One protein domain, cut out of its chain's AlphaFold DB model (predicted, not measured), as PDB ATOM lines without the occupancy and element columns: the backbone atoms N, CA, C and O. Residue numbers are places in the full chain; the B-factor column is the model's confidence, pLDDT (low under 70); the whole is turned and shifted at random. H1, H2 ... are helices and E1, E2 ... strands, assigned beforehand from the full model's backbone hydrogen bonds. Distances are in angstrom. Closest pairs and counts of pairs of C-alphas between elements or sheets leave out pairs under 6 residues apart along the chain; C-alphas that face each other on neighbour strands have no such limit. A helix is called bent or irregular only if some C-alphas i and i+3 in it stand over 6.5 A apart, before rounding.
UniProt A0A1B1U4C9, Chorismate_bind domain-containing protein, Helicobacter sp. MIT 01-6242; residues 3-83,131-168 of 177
ATOM      1  N   LEU A   3     100.022 126.301 201.926       95.56
ATOM      2  CA  LEU A   3     100.189 127.742 201.758       95.56
ATOM      3  C   LEU A   3      99.612 128.487 202.957       95.56
ATOM      4  O   LEU A   3      98.523 128.159 203.423       95.56
ATOM      5  N   PHE A   4     100.315 129.529 203.398       95.88
ATOM      6  CA  PHE A   4      99.795 130.520 204.336       95.88
ATOM      7  C   PHE A   4     100.355 131.904 204.010       95.88
ATOM      8  O   PHE A   4     101.575 132.087 203.952       95.88
ATOM      9  N   GLY A   5      99.461 132.869 203.796       93.50
ATOM     10  CA  GLY A   5      99.788 134.235 203.400       93.50
ATOM     11  C   GLY A   5     100.596 134.280 202.102       93.50
ATOM     12  O   GLY A   5     100.101 133.945 201.019       93.50
ATOM     13  N   GLU A   6     101.853 134.698 202.222       92.38
ATOM     14  CA  GLU A   6     102.811 134.847 201.121       92.38
ATOM     15  C   GLU A   6     103.848 133.720 201.068       92.38
ATOM     16  O   GLU A   6     104.885 133.881 200.433       92.38
ATOM     17  N   TYR A   7     103.611 132.584 201.729       96.06
ATOM     18  CA  TYR A   7     104.577 131.486 201.762       96.06
ATOM     19  C   TYR A   7     103.960 130.137 201.409       96.06
ATOM     20  O   TYR A   7     102.847 129.817 201.834       96.06
ATOM     21  N   VAL A   8     104.734 129.325 200.688       96.06
ATOM     22  CA  VAL A   8     104.474 127.895 200.476       96.06
ATOM     23  C   VAL A   8     105.465 127.084 201.300       96.06
ATOM     24  O   VAL A   8     106.626 127.467 201.437       96.06
ATOM     25  N   TYR A   9     104.994 125.982 201.876       96.94
ATOM     26  CA  TYR A   9     105.721 125.162 202.838       96.94
ATOM     27  C   TYR A   9     105.985 123.774 202.250       96.94
ATOM     28  O   TYR A   9     105.081 123.130 201.707       96.94
ATOM     29  N   HIS A  10     107.231 123.309 202.361       94.81
ATOM     30  CA  HIS A  10     107.709 122.082 201.725       94.81
ATOM     31  C   HIS A  10     108.589 121.258 202.660       94.81
ATOM     32  O   HIS A  10     109.193 121.784 203.594       94.81
ATOM     33  N   HIS A  11     108.701 119.962 202.352       95.12
ATOM     34  CA  HIS A  11     109.491 118.993 203.114       95.12
ATOM     35  C   HIS A  11     108.992 118.870 204.562       95.12
ATOM     36  O   HIS A  11     109.544 119.473 205.482       95.12
ATOM     37  N   SER A  12     107.925 118.091 204.755       95.12
ATOM     38  CA  SER A  12     107.388 117.788 206.086       95.12
ATOM     39  C   SER A  12     108.393 116.958 206.890       95.12
ATOM     40  O   SER A  12     108.862 115.920 206.425       95.12
ATOM     41  N   LEU A  13     108.747 117.444 208.077       94.50
ATOM     42  CA  LEU A  13     109.687 116.832 209.019       94.50
ATOM     43  C   LEU A  13     108.966 116.068 210.130       94.50
ATOM     44  O   LEU A  13     109.451 115.040 210.597       94.50
ATOM     45  N   LEU A  14     107.840 116.608 210.591       95.25
ATOM     46  CA  LEU A  14     107.067 116.075 211.705       95.25
ATOM     47  C   LEU A  14     105.613 116.506 211.565       95.25
ATOM     48  O   LEU A  14     105.337 117.674 211.298       95.25
ATOM     49  N   ARG A  15     104.699 115.575 211.827       96.75
ATOM     50  CA  ARG A  15     103.268 115.837 211.960       96.75
ATOM     51  C   ARG A  15     102.867 115.733 213.427       96.75
ATOM     52  O   ARG A  15     103.234 114.774 214.098       96.75
ATOM     53  N   ILE A  16     102.105 116.712 213.889       97.75
ATOM     54  CA  ILE A  16     101.676 116.898 215.271       97.75
ATOM     55  C   ILE A  16     100.148 116.932 215.262       97.75
ATOM     56  O   ILE A  16      99.556 117.749 214.556       97.75
ATOM     57  N   VAL A  17      99.502 116.036 216.006       98.31
ATOM     58  CA  VAL A  17      98.039 115.892 216.010       98.31
ATOM     59  C   VAL A  17      97.546 115.682 217.437       98.31
ATOM     60  O   VAL A  17      98.192 114.968 218.199       98.31
ATOM     61  N   ALA A  18      96.397 116.262 217.780       98.25
ATOM     62  CA  ALA A  18      95.743 116.067 219.071       98.25
ATOM     63  C   ALA A  18      94.243 115.794 218.921       98.25
ATOM     64  O   ALA A  18      93.590 116.367 218.049       98.25
ATOM     65  N   PHE A  19      93.697 114.962 219.810       98.19
ATOM     66  CA  PHE A  19      92.270 114.598 219.858       98.19
ATOM     67  C   PHE A  19      91.630 114.858 221.229       98.19
ATOM     68  O   PHE A  19      90.419 114.686 221.391       98.19
ATOM     69  N   ASP A  20      92.432 115.255 222.215       98.00
ATOM     70  CA  ASP A  20      92.030 115.432 223.603       98.00
ATOM     71  C   ASP A  20      92.932 116.431 224.339       98.00
ATOM     72  O   ASP A  20      93.862 116.992 223.755       98.00
ATOM     73  N   GLN A  21      92.640 116.682 225.616       97.56
ATOM     74  CA  GLN A  21      93.340 117.689 226.416       97.56
ATOM     75  C   GLN A  21      94.834 117.375 226.582       97.56
ATOM     76  O   GLN A  21      95.672 118.256 226.384       97.56
ATOM     77  N   GLN A  22      95.179 116.126 226.911       97.25
ATOM     78  CA  GLN A  22      96.573 115.716 227.075       97.25
ATOM     79  C   GLN A  22      97.332 115.838 225.748       97.25
ATOM     80  O   GLN A  22      98.401 116.445 225.696       97.25
ATOM     81  N   GLY A  23      96.744 115.350 224.654       97.75
ATOM     82  CA  GLY A  23      97.306 115.471 223.317       97.75
ATOM     83  C   GLY A  23      97.489 116.926 222.891       97.75
ATOM     84  O   GLY A  23      98.480 117.238 222.239       97.75
ATOM     85  N   LEU A  24      96.590 117.841 223.275       97.88
ATOM     86  CA  LEU A  24      96.747 119.275 223.006       97.88
ATOM     87  C   LEU A  24      97.964 119.849 223.738       97.88
ATOM     88  O   LEU A  24      98.760 120.561 223.127       97.88
ATOM     89  N   GLN A  25      98.143 119.523 225.020       96.88
ATOM     90  CA  GLN A  25      99.306 119.966 225.797       96.88
ATOM     91  C   GLN A  25     100.618 119.458 225.182       96.88
ATOM     92  O   GLN A  25     101.549 120.237 224.956       96.88
ATOM     93  N   GLU A  26     100.673 118.167 224.851       97.75
ATOM     94  CA  GLU A  26     101.828 117.544 224.201       97.75
ATOM     95  C   GLU A  26     102.094 118.151 222.817       97.75
ATOM     96  O   GLU A  26     103.240 118.451 222.475       97.75
ATOM     97  N   ALA A  27     101.042 118.395 222.034       97.62
ATOM     98  CA  ALA A  27     101.148 119.010 220.720       97.62
ATOM     99  C   ALA A  27     101.710 120.433 220.794       97.62
ATOM    100  O   ALA A  27     102.625 120.762 220.040       97.62
ATOM    101  N   PHE A  28     101.235 121.272 221.719       96.56
ATOM    102  CA  PHE A  28     101.780 122.620 221.888       96.56
ATOM    103  C   PHE A  28     103.242 122.607 222.348       96.56
ATOM    104  O   PHE A  28     104.036 123.420 221.867       96.56
ATOM    105  N   ALA A  29     103.640 121.656 223.201       96.25
ATOM    106  CA  ALA A  29     105.044 121.471 223.565       96.25
ATOM    107  C   ALA A  29     105.902 121.078 222.346       96.25
ATOM    108  O   ALA A  29     106.983 121.637 222.136       96.25
ATOM    109  N   GLN A  30     105.405 120.174 221.495       96.31
ATOM    110  CA  GLN A  30     106.078 119.787 220.252       96.31
ATOM    111  C   GLN A  30     106.195 120.960 219.272       96.31
ATOM    112  O   GLN A  30     107.285 121.193 218.742       96.31
ATOM    113  N   ILE A  31     105.122 121.736 219.080       95.56
ATOM    114  CA  ILE A  31     105.115 122.965 218.271       95.56
ATOM    115  C   ILE A  31     106.195 123.916 218.787       95.56
ATOM    116  O   ILE A  31     107.042 124.353 218.011       95.56
ATOM    117  N   GLN A  32     106.231 124.182 220.095       93.06
ATOM    118  CA  GLN A  32     107.230 125.064 220.696       93.06
ATOM    119  C   GLN A  32     108.662 124.563 220.448       93.06
ATOM    120  O   GLN A  32     109.521 125.363 220.086       93.06
ATOM    121  N   SER A  33     108.913 123.255 220.568       92.56
ATOM    122  CA  SER A  33     110.236 122.664 220.304       92.56
ATOM    123  C   SER A  33     110.669 122.733 218.832       92.56
ATOM    124  O   SER A  33     111.860 122.739 218.524       92.56
ATOM    125  N   CYS A  34     109.709 122.785 217.905       92.81
ATOM    126  CA  CYS A  34     109.972 122.811 216.470       92.81
ATOM    127  C   CYS A  34     110.298 124.211 215.938       92.81
ATOM    128  O   CYS A  34     110.803 124.318 214.822       92.81
ATOM    129  N   ARG A  35     110.047 125.269 216.722       86.31
ATOM    130  CA  ARG A  35     110.220 126.670 216.297       86.31
ATOM    131  C   ARG A  35     111.625 126.992 215.793       86.31
ATOM    132  O   ARG A  35     111.754 127.779 214.864       86.31
ATOM    133  N   ASP A  36     112.646 126.361 216.367       86.44
ATOM    134  CA  ASP A  36     114.046 126.593 215.986       86.44
ATOM    135  C   ASP A  36     114.521 125.676 214.847       86.44
ATOM    136  O   ASP A  36     115.624 125.832 214.328       86.44
ATOM    137  N   ARG A  37     113.707 124.685 214.464       87.62
ATOM    138  CA  ARG A  37     114.089 123.609 213.536       87.62
ATOM    139  C   ARG A  37     113.401 123.691 212.179       87.62
ATOM    140  O   ARG A  37     113.810 122.981 211.262       87.62
ATOM    141  N   GLY A  38     112.361 124.505 212.054       93.94
ATOM    142  CA  GLY A  38     111.584 124.608 210.831       93.94
ATOM    143  C   GLY A  38     110.407 125.562 210.961       93.94
ATOM    144  O   GLY A  38     110.306 126.360 211.891       93.94
ATOM    145  N   TYR A  39     109.509 125.464 209.994       96.38
ATOM    146  CA  TYR A  39     108.332 126.305 209.867       96.38
ATOM    147  C   TYR A  39     107.076 125.498 210.169       96.38
ATOM    148  O   TYR A  39     106.841 124.467 209.550       96.38
ATOM    149  N   LEU A  40     106.257 125.968 211.102       96.62
ATOM    150  CA  LEU A  40     105.034 125.280 211.506       96.62
ATOM    151  C   LEU A  40     103.834 125.844 210.755       96.62
ATOM    152  O   LEU A  40     103.631 127.057 210.731       96.62
ATOM    153  N   LEU A  41     103.030 124.957 210.178       97.44
ATOM    154  CA  LEU A  41     101.769 125.306 209.536       97.44
ATOM    155  C   LEU A  41     100.714 124.250 209.863       97.44
ATOM    156  O   LEU A  41     100.996 123.053 209.853       97.44
ATOM    157  N   GLY A  42      99.503 124.697 210.172       97.19
ATOM    158  CA  GLY A  42      98.448 123.835 210.671       97.19
ATOM    159  C   GLY A  42      97.185 124.598 211.035       97.19
ATOM    160  O   GLY A  42      97.022 125.763 210.672       97.19
ATOM    161  N   TYR A  43      96.309 123.931 211.773       97.88
ATOM    162  CA  TYR A  43      95.088 124.494 212.323       97.88
ATOM    163  C   TYR A  43      94.854 124.008 213.758       97.88
ATOM    164  O   TYR A  43      95.302 122.934 214.170       97.88
ATOM    165  N   VAL A  44      94.096 124.808 214.502       97.81
ATOM    166  CA  VAL A  44      93.423 124.407 215.739       97.81
ATOM    167  C   VAL A  44      91.931 124.503 215.452       97.81
ATOM    168  O   VAL A  44      91.470 125.537 214.968       97.81
ATOM    169  N   ALA A  45      91.197 123.414 215.661       97.31
ATOM    170  CA  ALA A  45      89.757 123.378 215.440       97.31
ATOM    171  C   ALA A  45      89.040 124.220 216.499       97.31
ATOM    172  O   ALA A  45      89.511 124.312 217.637       97.31
ATOM    173  N   TYR A  46      87.886 124.791 216.147       95.94
ATOM    174  CA  TYR A  46      87.068 125.544 217.098       95.94
ATOM    175  C   TYR A  46      86.765 124.685 218.333       95.94
ATOM    176  O   TYR A  46      87.003 125.115 219.454       95.94
ATOM    177  N   GLU A  47      86.403 123.420 218.120       96.31
ATOM    178  CA  GLU A  47      86.054 122.408 219.123       96.31
ATOM    179  C   GLU A  47      87.175 122.081 220.122       96.31
ATOM    180  O   GLU A  47      86.913 121.415 221.124       96.31
ATOM    181  N   ALA A  48      88.412 122.548 219.908       97.38
ATOM    182  CA  ALA A  48      89.503 122.356 220.863       97.38
ATOM    183  C   ALA A  48      89.160 122.909 222.257       97.38
ATOM    184  O   ALA A  48      89.657 122.394 223.259       97.38
ATOM    185  N   TYR A  49      88.267 123.904 222.336       96.06
ATOM    186  CA  TYR A  49      87.802 124.455 223.606       96.06
ATOM    187  C   TYR A  49      87.064 123.427 224.480       96.06
ATOM    188  O   TYR A  49      87.141 123.527 225.703       96.06
ATOM    189  N   TYR A  50      86.400 122.417 223.900       96.62
ATOM    190  CA  TYR A  50      85.708 121.389 224.688       96.62
ATOM    191  C   TYR A  50      86.679 120.627 225.585       96.62
ATOM    192  O   TYR A  50      86.384 120.413 226.754       96.62
ATOM    193  N   ALA A  51      87.872 120.311 225.076       95.94
ATOM    194  CA  ALA A  51      88.921 119.659 225.854       95.94
ATOM    195  C   ALA A  51      89.518 120.559 226.956       95.94
ATOM    196  O   ALA A  51      90.182 120.056 227.856       95.94
ATOM    197  N   LEU A  52      89.312 121.881 226.889       92.50
ATOM    198  CA  LEU A  52      89.730 122.819 227.939       92.50
ATOM    199  C   LEU A  52      88.698 122.930 229.069       92.50
ATOM    200  O   LEU A  52      89.065 123.292 230.183       92.50
ATOM    201  N   ILE A  53      87.426 122.654 228.773       95.75
ATOM    202  CA  ILE A  53      86.321 122.714 229.740       95.75
ATOM    203  C   ILE A  53      86.074 121.338 230.373       95.75
ATOM    204  O   ILE A  53      85.780 121.255 231.563       95.75
ATOM    205  N   ASP A  54      86.204 120.269 229.588       95.50
ATOM    206  CA  ASP A  54      85.994 118.885 230.002       95.50
ATOM    207  C   ASP A  54      87.216 118.028 229.643       95.50
ATOM    208  O   ASP A  54      87.449 117.670 228.486       95.50
ATOM    209  N   GLU A  55      87.983 117.652 230.663       93.06
ATOM    210  CA  GLU A  55      89.197 116.833 230.539       93.06
ATOM    211  C   GLU A  55      88.917 115.417 230.006       93.06
ATOM    212  O   GLU A  55      89.805 114.738 229.472       93.06
ATOM    213  N   THR A  56      87.669 114.954 230.120       95.94
ATOM    214  CA  THR A  56      87.229 113.639 229.641       95.94
ATOM    215  C   THR A  56      86.804 113.656 228.176       95.94
ATOM    216  O   THR A  56      86.690 112.594 227.560       95.94
ATOM    217  N   TYR A  57      86.643 114.842 227.580       97.00
ATOM    218  CA  TYR A  57      86.247 114.986 226.188       97.00
ATOM    219  C   TYR A  57      87.271 114.340 225.248       97.00
ATOM    220  O   TYR A  57      88.483 114.545 225.367       97.00
ATOM    221  N   ARG A  58      86.776 113.545 224.294       96.31
ATOM    222  CA  ARG A  58      87.568 112.893 223.246       96.31
ATOM    223  C   ARG A  58      86.917 113.148 221.896       96.31
ATOM    224  O   ARG A  58      85.798 112.701 221.646       96.31
ATOM    225  N   SER A  59      87.626 113.858 221.025       97.00
ATOM    226  CA  SER A  59      87.131 114.155 219.686       97.00
ATOM    227  C   SER A  59      87.361 112.988 218.728       97.00
ATOM    228  O   SER A  59      88.364 112.279 218.803       97.00
ATOM    229  N   LYS A  60      86.439 112.814 217.776       96.06
ATOM    230  CA  LYS A  60      86.599 111.870 216.656       96.06
ATOM    231  C   LYS A  60      87.477 112.440 215.538       96.06
ATOM    232  O   LYS A  60      88.033 111.681 214.751       96.06
ATOM    233  N   THR A  61      87.582 113.764 215.459       96.12
ATOM    234  CA  THR A  61      88.400 114.506 214.492       96.12
ATOM    235  C   THR A  61      89.504 115.277 215.220       96.12
ATOM    236  O   THR A  61      89.368 115.553 216.414       96.12
ATOM    237  N   PRO A  62      90.612 115.635 214.550       97.69
ATOM    238  CA  PRO A  62      91.686 116.360 215.216       97.69
ATOM    239  C   PRO A  62      91.226 117.712 215.760       97.69
ATOM    240  O   PRO A  62      90.692 118.535 215.017       97.69
ATOM    241  N   LEU A  63      91.516 117.957 217.036       98.19
ATOM    242  CA  LEU A  63      91.384 119.268 217.673       98.19
ATOM    243  C   LEU A  63      92.530 120.200 217.282       98.19
ATOM    244  O   LEU A  63      92.382 121.418 217.275       98.19
ATOM    245  N   LEU A  64      93.677 119.624 216.939       98.38
ATOM    246  CA  LEU A  64      94.841 120.336 216.444       98.38
ATOM    247  C   LEU A  64      95.557 119.455 215.434       98.38
ATOM    248  O   LEU A  64      95.724 118.253 215.649       98.38
ATOM    249  N   PHE A  65      96.005 120.076 214.351       98.31
ATOM    250  CA  PHE A  65      96.879 119.465 213.366       98.31
ATOM    251  C   PHE A  65      97.931 120.479 212.938       98.31
ATOM    252  O   PHE A  65      97.583 121.543 212.440       98.31
ATOM    253  N   PHE A  66      99.206 120.145 213.082       97.88
ATOM    254  CA  PHE A  66     100.317 120.934 212.564       97.88
ATOM    255  C   PHE A  66     101.329 120.036 211.874       97.88
ATOM    256  O   PHE A  66     101.550 118.891 212.265       97.88
ATOM    257  N   GLU A  67     102.000 120.590 210.879       96.75
ATOM    258  CA  GLU A  67     103.208 120.016 210.316       96.75
ATOM    259  C   GLU A  67     104.364 121.006 210.464       96.75
ATOM    260  O   GLU A  67     104.206 122.217 210.287       96.75
ATOM    261  N   CYS A  68     105.531 120.478 210.822       97.12
ATOM    262  CA  CYS A  68     106.792 121.201 210.805       97.12
ATOM    263  C   CYS A  68     107.476 120.942 209.462       97.12
ATOM    264  O   CYS A  68     107.744 119.796 209.114       97.12
ATOM    265  N   PHE A  69     107.769 122.001 208.722       97.06
ATOM    266  CA  PHE A  69     108.375 121.973 207.399       97.06
ATOM    267  C   PHE A  69     109.818 122.466 207.458       97.06
ATOM    268  O   PHE A  69     110.112 123.462 208.119       97.06
ATOM    269  N   ALA A  70     110.723 121.811 206.734       96.44
ATOM    270  CA  ALA A  70     112.125 122.231 206.680       96.44
ATOM    271  C   ALA A  70     112.298 123.566 205.943       96.44
ATOM    272  O   ALA A  70     113.180 124.363 206.268       96.44
ATOM    273  N   HIS A  71     111.451 123.814 204.941       95.50
ATOM    274  CA  HIS A  71     111.588 124.950 204.044       95.50
ATOM    275  C   HIS A  71     110.254 125.654 203.826       95.50
ATOM    276  O   HIS A  71     109.200 125.022 203.727       95.50
ATOM    277  N   ARG A  72     110.335 126.977 203.688       96.38
ATOM    278  CA  ARG A  72     109.283 127.789 203.087       96.38
ATOM    279  C   ARG A  72     109.888 128.699 202.030       96.38
ATOM    280  O   ARG A  72     111.020 129.157 202.192       96.38
ATOM    281  N   GLU A  73     109.121 128.995 201.000       95.56
ATOM    282  CA  GLU A  73     109.508 129.919 199.937       95.56
ATOM    283  C   GLU A  73     108.411 130.947 199.685       95.56
ATOM    284  O   GLU A  73     107.246 130.717 200.017       95.56
ATOM    285  N   ALA A  74     108.800 132.104 199.148       95.06
ATOM    286  CA  ALA A  74     107.856 133.161 198.827       95.06
ATOM    287  C   ALA A  74     106.889 132.677 197.739       95.06
ATOM    288  O   ALA A  74     107.294 132.264 196.651       95.06
ATOM    289  N   PHE A  75     105.602 132.759 198.036       89.69
ATOM    290  CA  PHE A  75     104.536 132.496 197.098       89.69
ATOM    291  C   PHE A  75     104.400 133.691 196.157       89.69
ATOM    292  O   PHE A  75     103.965 134.769 196.555       89.69
ATOM    293  N   THR A  76     104.777 133.501 194.899       81.12
ATOM    294  CA  THR A  76     104.721 134.562 193.890       81.12
ATOM    295  C   THR A  76     103.319 134.700 193.306       81.12
ATOM    296  O   THR A  76     102.768 135.794 193.279       81.12
ATOM    297  N   SER A  77     102.739 133.602 192.815       75.44
ATOM    298  CA  SER A  77     101.343 133.496 192.362       75.44
ATOM    299  C   SER A  77     101.062 132.092 191.820       75.44
ATOM    300  O   SER A  77     101.974 131.377 191.407       75.44
ATOM    301  N   LEU A  78      99.785 131.706 191.764       76.00
ATOM    302  CA  LEU A  78      99.348 130.587 190.922       76.00
ATOM    303  C   LEU A  78      99.106 131.083 189.493       76.00
ATOM    304  O   LEU A  78      98.635 132.208 189.336       76.00
ATOM    305  N   PRO A  79      99.348 130.277 188.445       73.69
ATOM    306  CA  PRO A  79      98.983 130.653 187.083       73.69
ATOM    307  C   PRO A  79      97.529 131.129 187.031       73.69
ATOM    308  O   PRO A  79      96.646 130.488 187.606       73.69
ATOM    309  N   LYS A  80      97.269 132.259 186.360       70.88
ATOM    310  CA  LYS A  80      95.893 132.728 186.168       70.88
ATOM    311  C   LYS A  80      95.114 131.638 185.448       70.88
ATOM    312  O   LYS A  80      95.399 131.314 184.297       70.88
ATOM    313  N   THR A  81      94.143 131.067 186.144       77.19
ATOM    314  CA  THR A  81      93.259 130.066 185.571       77.19
ATOM    315  C   THR A  81      92.104 130.759 184.857       77.19
ATOM    316  O   THR A  81      91.517 131.711 185.370       77.19
ATOM    317  N   HIS A  82      91.768 130.281 183.659       79.81
ATOM    318  CA  HIS A  82      90.528 130.663 182.978       79.81
ATOM    319  C   HIS A  82      89.320 129.879 183.507       79.81
ATOM    320  O   HIS A  82      88.190 130.144 183.099       79.81
ATOM    321  N   LYS A  83      89.545 128.909 184.405       85.00
ATOM    322  CA  LYS A  83      88.470 128.143 185.029       85.00
ATOM    323  C   LYS A  83      87.681 129.056 185.959       85.00
ATOM    324  O   LYS A  83      88.236 129.751 186.806       85.00
ATOM    325  N   LEU A 131      89.628 121.298 194.854       94.44
ATOM    326  CA  LEU A 131      89.749 122.415 195.801       94.44
ATOM    327  C   LEU A 131      90.946 123.332 195.495       94.44
ATOM    328  O   LEU A 131      90.846 124.542 195.674       94.44
ATOM    329  N   GLU A 132      92.057 122.792 195.001       92.38
ATOM    330  CA  GLU A 132      93.216 123.560 194.533       92.38
ATOM    331  C   GLU A 132      92.846 124.532 193.407       92.38
ATOM    332  O   GLU A 132      93.326 125.666 193.359       92.38
ATOM    333  N   GLU A 133      91.988 124.088 192.493       92.50
ATOM    334  CA  GLU A 133      91.544 124.870 191.345       92.50
ATOM    335  C   GLU A 133      90.522 125.922 191.764       92.50
ATOM    336  O   GLU A 133      90.568 127.049 191.270       92.50
ATOM    337  N   ILE A 134      89.644 125.579 192.715       93.44
ATOM    338  CA  ILE A 134      88.746 126.531 193.375       93.44
ATOM    339  C   ILE A 134      89.575 127.611 194.075       93.44
ATOM    340  O   ILE A 134      89.342 128.801 193.861       93.44
ATOM    341  N   PHE A 135      90.584 127.209 194.853       93.25
ATOM    342  CA  PHE A 135      91.475 128.123 195.555       93.25
ATOM    343  C   PHE A 135      92.179 129.068 194.574       93.25
ATOM    344  O   PHE A 135      92.120 130.282 194.748       93.25
ATOM    345  N   ALA A 136      92.753 128.538 193.489       90.94
ATOM    346  CA  ALA A 136      93.394 129.333 192.441       90.94
ATOM    347  C   ALA A 136      92.427 130.308 191.741       90.94
ATOM    348  O   ALA A 136      92.794 131.452 191.461       90.94
ATOM    349  N   ALA A 137      91.196 129.871 191.456       90.69
ATOM    350  CA  ALA A 137      90.176 130.687 190.797       90.69
ATOM    351  C   ALA A 137      89.653 131.823 191.695       90.69
ATOM    352  O   ALA A 137      89.253 132.877 191.188       90.69
ATOM    353  N   LEU A 138      89.649 131.622 193.016       91.06
ATOM    354  CA  LEU A 138      89.196 132.607 194.001       91.06
ATOM    355  C   LEU A 138      90.306 133.544 194.479       91.06
ATOM    356  O   LEU A 138      90.018 134.704 194.767       91.06
ATOM    357  N   LEU A 139      91.562 133.096 194.484       88.12
ATOM    358  CA  LEU A 139      92.720 133.847 194.976       88.12
ATOM    359  C   LEU A 139      92.823 135.270 194.411       88.12
ATOM    360  O   LEU A 139      93.134 136.206 195.138       88.12
ATOM    361  N   TYR A 140      92.517 135.445 193.126       79.56
ATOM    362  CA  TYR A 140      92.564 136.748 192.454       79.56
ATOM    363  C   TYR A 140      91.351 137.647 192.718       79.56
ATOM    364  O   TYR A 140      91.394 138.836 192.414       79.56
ATOM    365  N   ARG A 141      90.251 137.082 193.223       83.69
ATOM    366  CA  ARG A 141      89.016 137.810 193.550       83.69
ATOM    367  C   ARG A 141      88.914 138.132 195.039       83.69
ATOM    368  O   ARG A 141      88.229 139.082 195.397       83.69
ATOM    369  N   GLN A 142      89.574 137.342 195.881       81.56
ATOM    370  CA  GLN A 142      89.585 137.462 197.336       81.56
ATOM    371  C   GLN A 142      91.029 137.513 197.842       81.56
ATOM    372  O   GLN A 142      91.535 136.567 198.450       81.56
ATOM    373  N   ASP A 143      91.703 138.630 197.569       80.31
ATOM    374  CA  ASP A 143      93.062 138.858 198.056       80.31
ATOM    375  C   ASP A 143      93.024 139.219 199.545       80.31
ATOM    376  O   ASP A 143      92.726 140.349 199.931       80.31
ATOM    377  N   THR A 144      93.247 138.211 200.388       90.00
ATOM    378  CA  THR A 144      93.245 138.348 201.846       90.00
ATOM    379  C   THR A 144      94.633 138.053 202.418       90.00
ATOM    380  O   THR A 144      95.310 137.131 201.950       90.00
ATOM    381  N   PRO A 145      95.079 138.812 203.439       88.81
ATOM    382  CA  PRO A 145      96.432 138.688 203.982       88.81
ATOM    383  C   PRO A 145      96.689 137.337 204.666       88.81
ATOM    384  O   PRO A 145      97.828 136.871 204.682       88.81
ATOM    385  N   TYR A 146      95.645 136.683 205.189       93.25
ATOM    386  CA  TYR A 146      95.744 135.414 205.921       93.25
ATOM    387  C   TYR A 146      95.107 134.249 205.162       93.25
ATOM    388  O   TYR A 146      94.573 133.312 205.761       93.25
ATOM    389  N   ARG A 147      95.166 134.295 203.827       94.62
ATOM    390  CA  ARG A 147      94.793 133.157 202.984       94.62
ATOM    391  C   ARG A 147      95.593 131.913 203.359       94.62
ATOM    392  O   ARG A 147      96.790 131.994 203.640       94.62
ATOM    393  N   ALA A 148      94.952 130.757 203.304       95.94
ATOM    394  CA  ALA A 148      95.612 129.490 203.561       95.94
ATOM    395  C   ALA A 148      95.074 128.396 202.647       95.94
ATOM    396  O   ALA A 148      93.890 128.368 202.322       95.94
ATOM    397  N   PHE A 149      95.947 127.469 202.276       96.75
ATOM    398  CA  PHE A 149      95.552 126.209 201.669       96.75
ATOM    399  C   PHE A 149      96.286 125.087 202.396       96.75
ATOM    400  O   PHE A 149      97.517 125.075 202.403       96.75
ATOM    401  N   LEU A 150      95.546 124.174 203.018       97.12
ATOM    402  CA  LEU A 150      96.094 123.049 203.773       97.12
ATOM    403  C   LEU A 150      95.614 121.748 203.145       97.12
ATOM    404  O   LEU A 150      94.411 121.546 202.998       97.12
ATOM    405  N   ASP A 151      96.548 120.868 202.808       95.38
ATOM    406  CA  ASP A 151      96.265 119.526 202.308       95.38
ATOM    407  C   ASP A 151      96.684 118.516 203.373       95.38
ATOM    408  O   ASP A 151      97.871 118.229 203.548       95.38
ATOM    409  N   THR A 152      95.711 118.056 204.160       94.19
ATOM    410  CA  THR A 152      95.961 117.230 205.344       94.19
ATOM    411  C   THR A 152      95.342 115.841 205.182       94.19
ATOM    412  O   THR A 152      94.360 115.681 204.454       94.19
ATOM    413  N   PRO A 153      95.818 114.828 205.932       94.56
ATOM    414  CA  PRO A 153      95.167 113.516 205.976       94.56
ATOM    415  C   PRO A 153      93.712 113.542 206.470       94.56
ATOM    416  O   PRO A 153      93.009 112.547 206.326       94.56
ATOM    417  N   TYR A 154      93.276 114.648 207.080       94.81
ATOM    418  CA  TYR A 154      91.947 114.818 207.670       94.81
ATOM    419  C   TYR A 154      91.004 115.646 206.793       94.81
ATOM    420  O   TYR A 154      89.861 115.886 207.174       94.81
ATOM    421  N   GLY A 155      91.475 116.071 205.621       94.75
ATOM    422  CA  GLY A 155      90.734 116.906 204.689       94.75
ATOM    423  C   GLY A 155      91.579 118.056 204.158       94.75
ATOM    424  O   GLY A 155      92.656 118.371 204.677       94.75
ATOM    425  N   LYS A 156      91.062 118.695 203.110       96.62
ATOM    426  CA  LYS A 156      91.660 119.891 202.524       96.62
ATOM    427  C   LYS A 156      90.911 121.133 202.987       96.62
ATOM    428  O   LYS A 156      89.685 121.120 203.074       96.62
ATOM    429  N   ILE A 157      91.644 122.208 203.255       97.00
ATOM    430  CA  ILE A 157      91.094 123.488 203.707       97.00
ATOM    431  C   ILE A 157      91.569 124.574 202.751       97.00
ATOM    432  O   ILE A 157      92.768 124.731 202.544       97.00
ATOM    433  N   ALA A 158      90.629 125.346 202.211       96.12
ATOM    434  CA  ALA A 158      90.889 126.588 201.494       96.12
ATOM    435  C   ALA A 158      90.291 127.739 202.311       96.12
ATOM    436  O   ALA A 158      89.080 127.802 202.503       96.12
ATOM    437  N   SER A 159      91.144 128.625 202.815       95.88
ATOM    438  CA  SER A 159      90.768 129.756 203.660       95.88
ATOM    439  C   SER A 159      91.134 131.073 202.990       95.88
ATOM    440  O   SER A 159      92.234 131.228 202.456       95.88
ATOM    441  N   PHE A 160      90.219 132.033 203.074       94.88
ATOM    442  CA  PHE A 160      90.387 133.413 202.624       94.88
ATOM    443  C   PHE A 160      90.111 134.358 203.801       94.88
ATOM    444  O   PHE A 160      89.208 135.190 203.739       94.88
ATOM    445  N   SER A 161      90.826 134.170 204.918       94.00
ATOM    446  CA  SER A 161      90.590 134.950 206.138       94.00
ATOM    447  C   SER A 161      91.091 136.393 205.994       94.00
ATOM    448  O   SER A 161      92.287 136.604 205.754       94.00
ATOM    449  N   PRO A 162      90.226 137.407 206.190       91.75
ATOM    450  CA  PRO A 162      90.642 138.807 206.216       91.75
ATOM    451  C   PRO A 162      91.250 139.222 207.565       91.75
ATOM    452  O   PRO A 162      91.928 140.248 207.641       91.75
ATOM    453  N   GLU A 163      91.023 138.441 208.622       92.75
ATOM    454  CA  GLU A 163      91.311 138.830 210.000       92.75
ATOM    455  C   GLU A 163      92.401 137.972 210.639       92.75
ATOM    456  O   GLU A 163      92.510 136.762 210.413       92.75
ATOM    457  N   LEU A 164      93.223 138.649 211.441       93.56
ATOM    458  CA  LEU A 164      94.257 138.043 212.263       93.56
ATOM    459  C   LEU A 164      93.649 137.689 213.609       93.56
ATOM    460  O   LEU A 164      93.147 138.583 214.283       93.56
ATOM    461  N   PHE A 165      93.792 136.439 214.042       94.31
ATOM    462  CA  PHE A 165      93.428 136.090 215.411       94.31
ATOM    463  C   PHE A 165      94.422 136.704 216.408       94.31
ATOM    464  O   PHE A 165      94.065 137.562 217.216       94.31
ATOM    465  N   PHE A 166      95.699 136.335 216.297       94.75
ATOM    466  CA  PHE A 166      96.791 137.028 216.971       94.75
ATOM    467  C   PHE A 166      98.141 136.760 216.291       94.75
ATOM    468  O   PHE A 166      98.311 135.788 215.557       94.75
ATOM    469  N   GLU A 167      99.126 137.604 216.583       93.75
ATOM    470  CA  GLU A 167     100.535 137.437 216.228       93.75
ATOM    471  C   GLU A 167     101.396 137.649 217.479       93.75
ATOM    472  O   GLU A 167     101.193 138.608 218.223       93.75
ATOM    473  N   ILE A 168     102.383 136.776 217.702       90.75
ATOM    474  CA  ILE A 168     103.362 136.928 218.786       90.75
ATOM    475  C   ILE A 168     104.675 137.447 218.197       90.75
ATOM    476  O   ILE A 168     105.345 136.747 217.436       90.75
TER     477      ILE A 168
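Overview. This is residues 3 to 83 and 131 to 168 of the 177 residues of the protein "Chorismate_bind domain-containing protein" of Helicobacter sp. MIT 01-6242 (UniProt A0A1B1U4C9). A twisted three-stranded sheet, E1, E3 and E2, has helix H1 over one face, and its two long strands, E1 and E3, bend sharply; beyond it a two-stranded hairpin, E4 and E5, packs loosely on the sheet through E4 and has helix H3 over it. H2 lies near one end of the long axis and H3 near the other. The printed part has 119 residues with three named helices and five named strands, in the order E1, H1, E2, H2, E3, H3, E4, E5; the class is mixed, helices and strands, and both sheets, ordered E1, E3, E2 and E4, E5, are antiparallel. It is compact, with a radius of gyration of the C-alphas of 15.6 A, and its outline is elongated, 50 by 28 by 27 A.

Along the chain. E1, residues 7 to 18, starts at C-alpha 7 at (104.577, 131.486, 201.762), bends by 95 degrees at residue 11 and measures 24.8 A. H1 is residues 21 to 34, 20.0 A, and E2 residues 39 to 44, 16.1 A. H2, residues 46 to 53, 13.0 A, is irregular, but only just: C-alphas 46 and 49 are 6.6 A apart. E3, residues 64 to 74, 25.4 A, bends by 85 degrees at residue 70. After the cut come H3, residues 131 to 139, 11.8 A, E4, residues 146 to 152, 18.2 A, and E5, residues 155 to 161, 18.1 A, ending at C-alpha 161 at (90.590, 134.950, 206.138).

Arrangement. In the larger sheet E3 is the inner strand, antiparallel to E1 at 163 degrees, with N 8 and O 73 at 2.9 A, and to E2 at 145 degrees, with N 41 and O 67 at 3.0 A. E1, H1 and E2 form a split strand-helix-strand unit, two strands running the same way with E3 between them, and its crossover is right-handed. H1 is on this sheet in two layers, helix over one face, at a height over the sheet of 8.4 A; it lies over E1 and E3 and runs along the strands, at 22 degrees to E1 on the local plane. H1 and H2 are close but not clearly touching, with the closest C-alphas, those of Gln 21 and Ala 51, 4.9 A apart, at a steep tilt of 64 degrees, opposite ways. The closest C-alphas of E2 and E4, those of Gly 42 and Leu 150, are 7.3 A apart. E4 and E5 are an antiparallel hairpin at 179 degrees, with N 148 and O 159 at 2.9 A. The closest C-alphas of H3 and E5, those of Phe 135 and Ala 158, are 6.2 A apart. Every O i to N i+4 pair is within hydrogen-bond range in H1 and H3; in H2 1 of 4 is, beside 5 of 5 O i to N i+3 pairs.

Size, cuts and confidence. The two C-alphas farthest apart, those of Thr 56 and His 82, are 49.8 A apart. Residues 84 to 130 are not printed, and C-alphas 83 and 131 are 12.3 A apart across the cut. Of the links that are printed whole, no link is long. The mean pLDDT of the printed part is 93.4, and no printed residue is under 70.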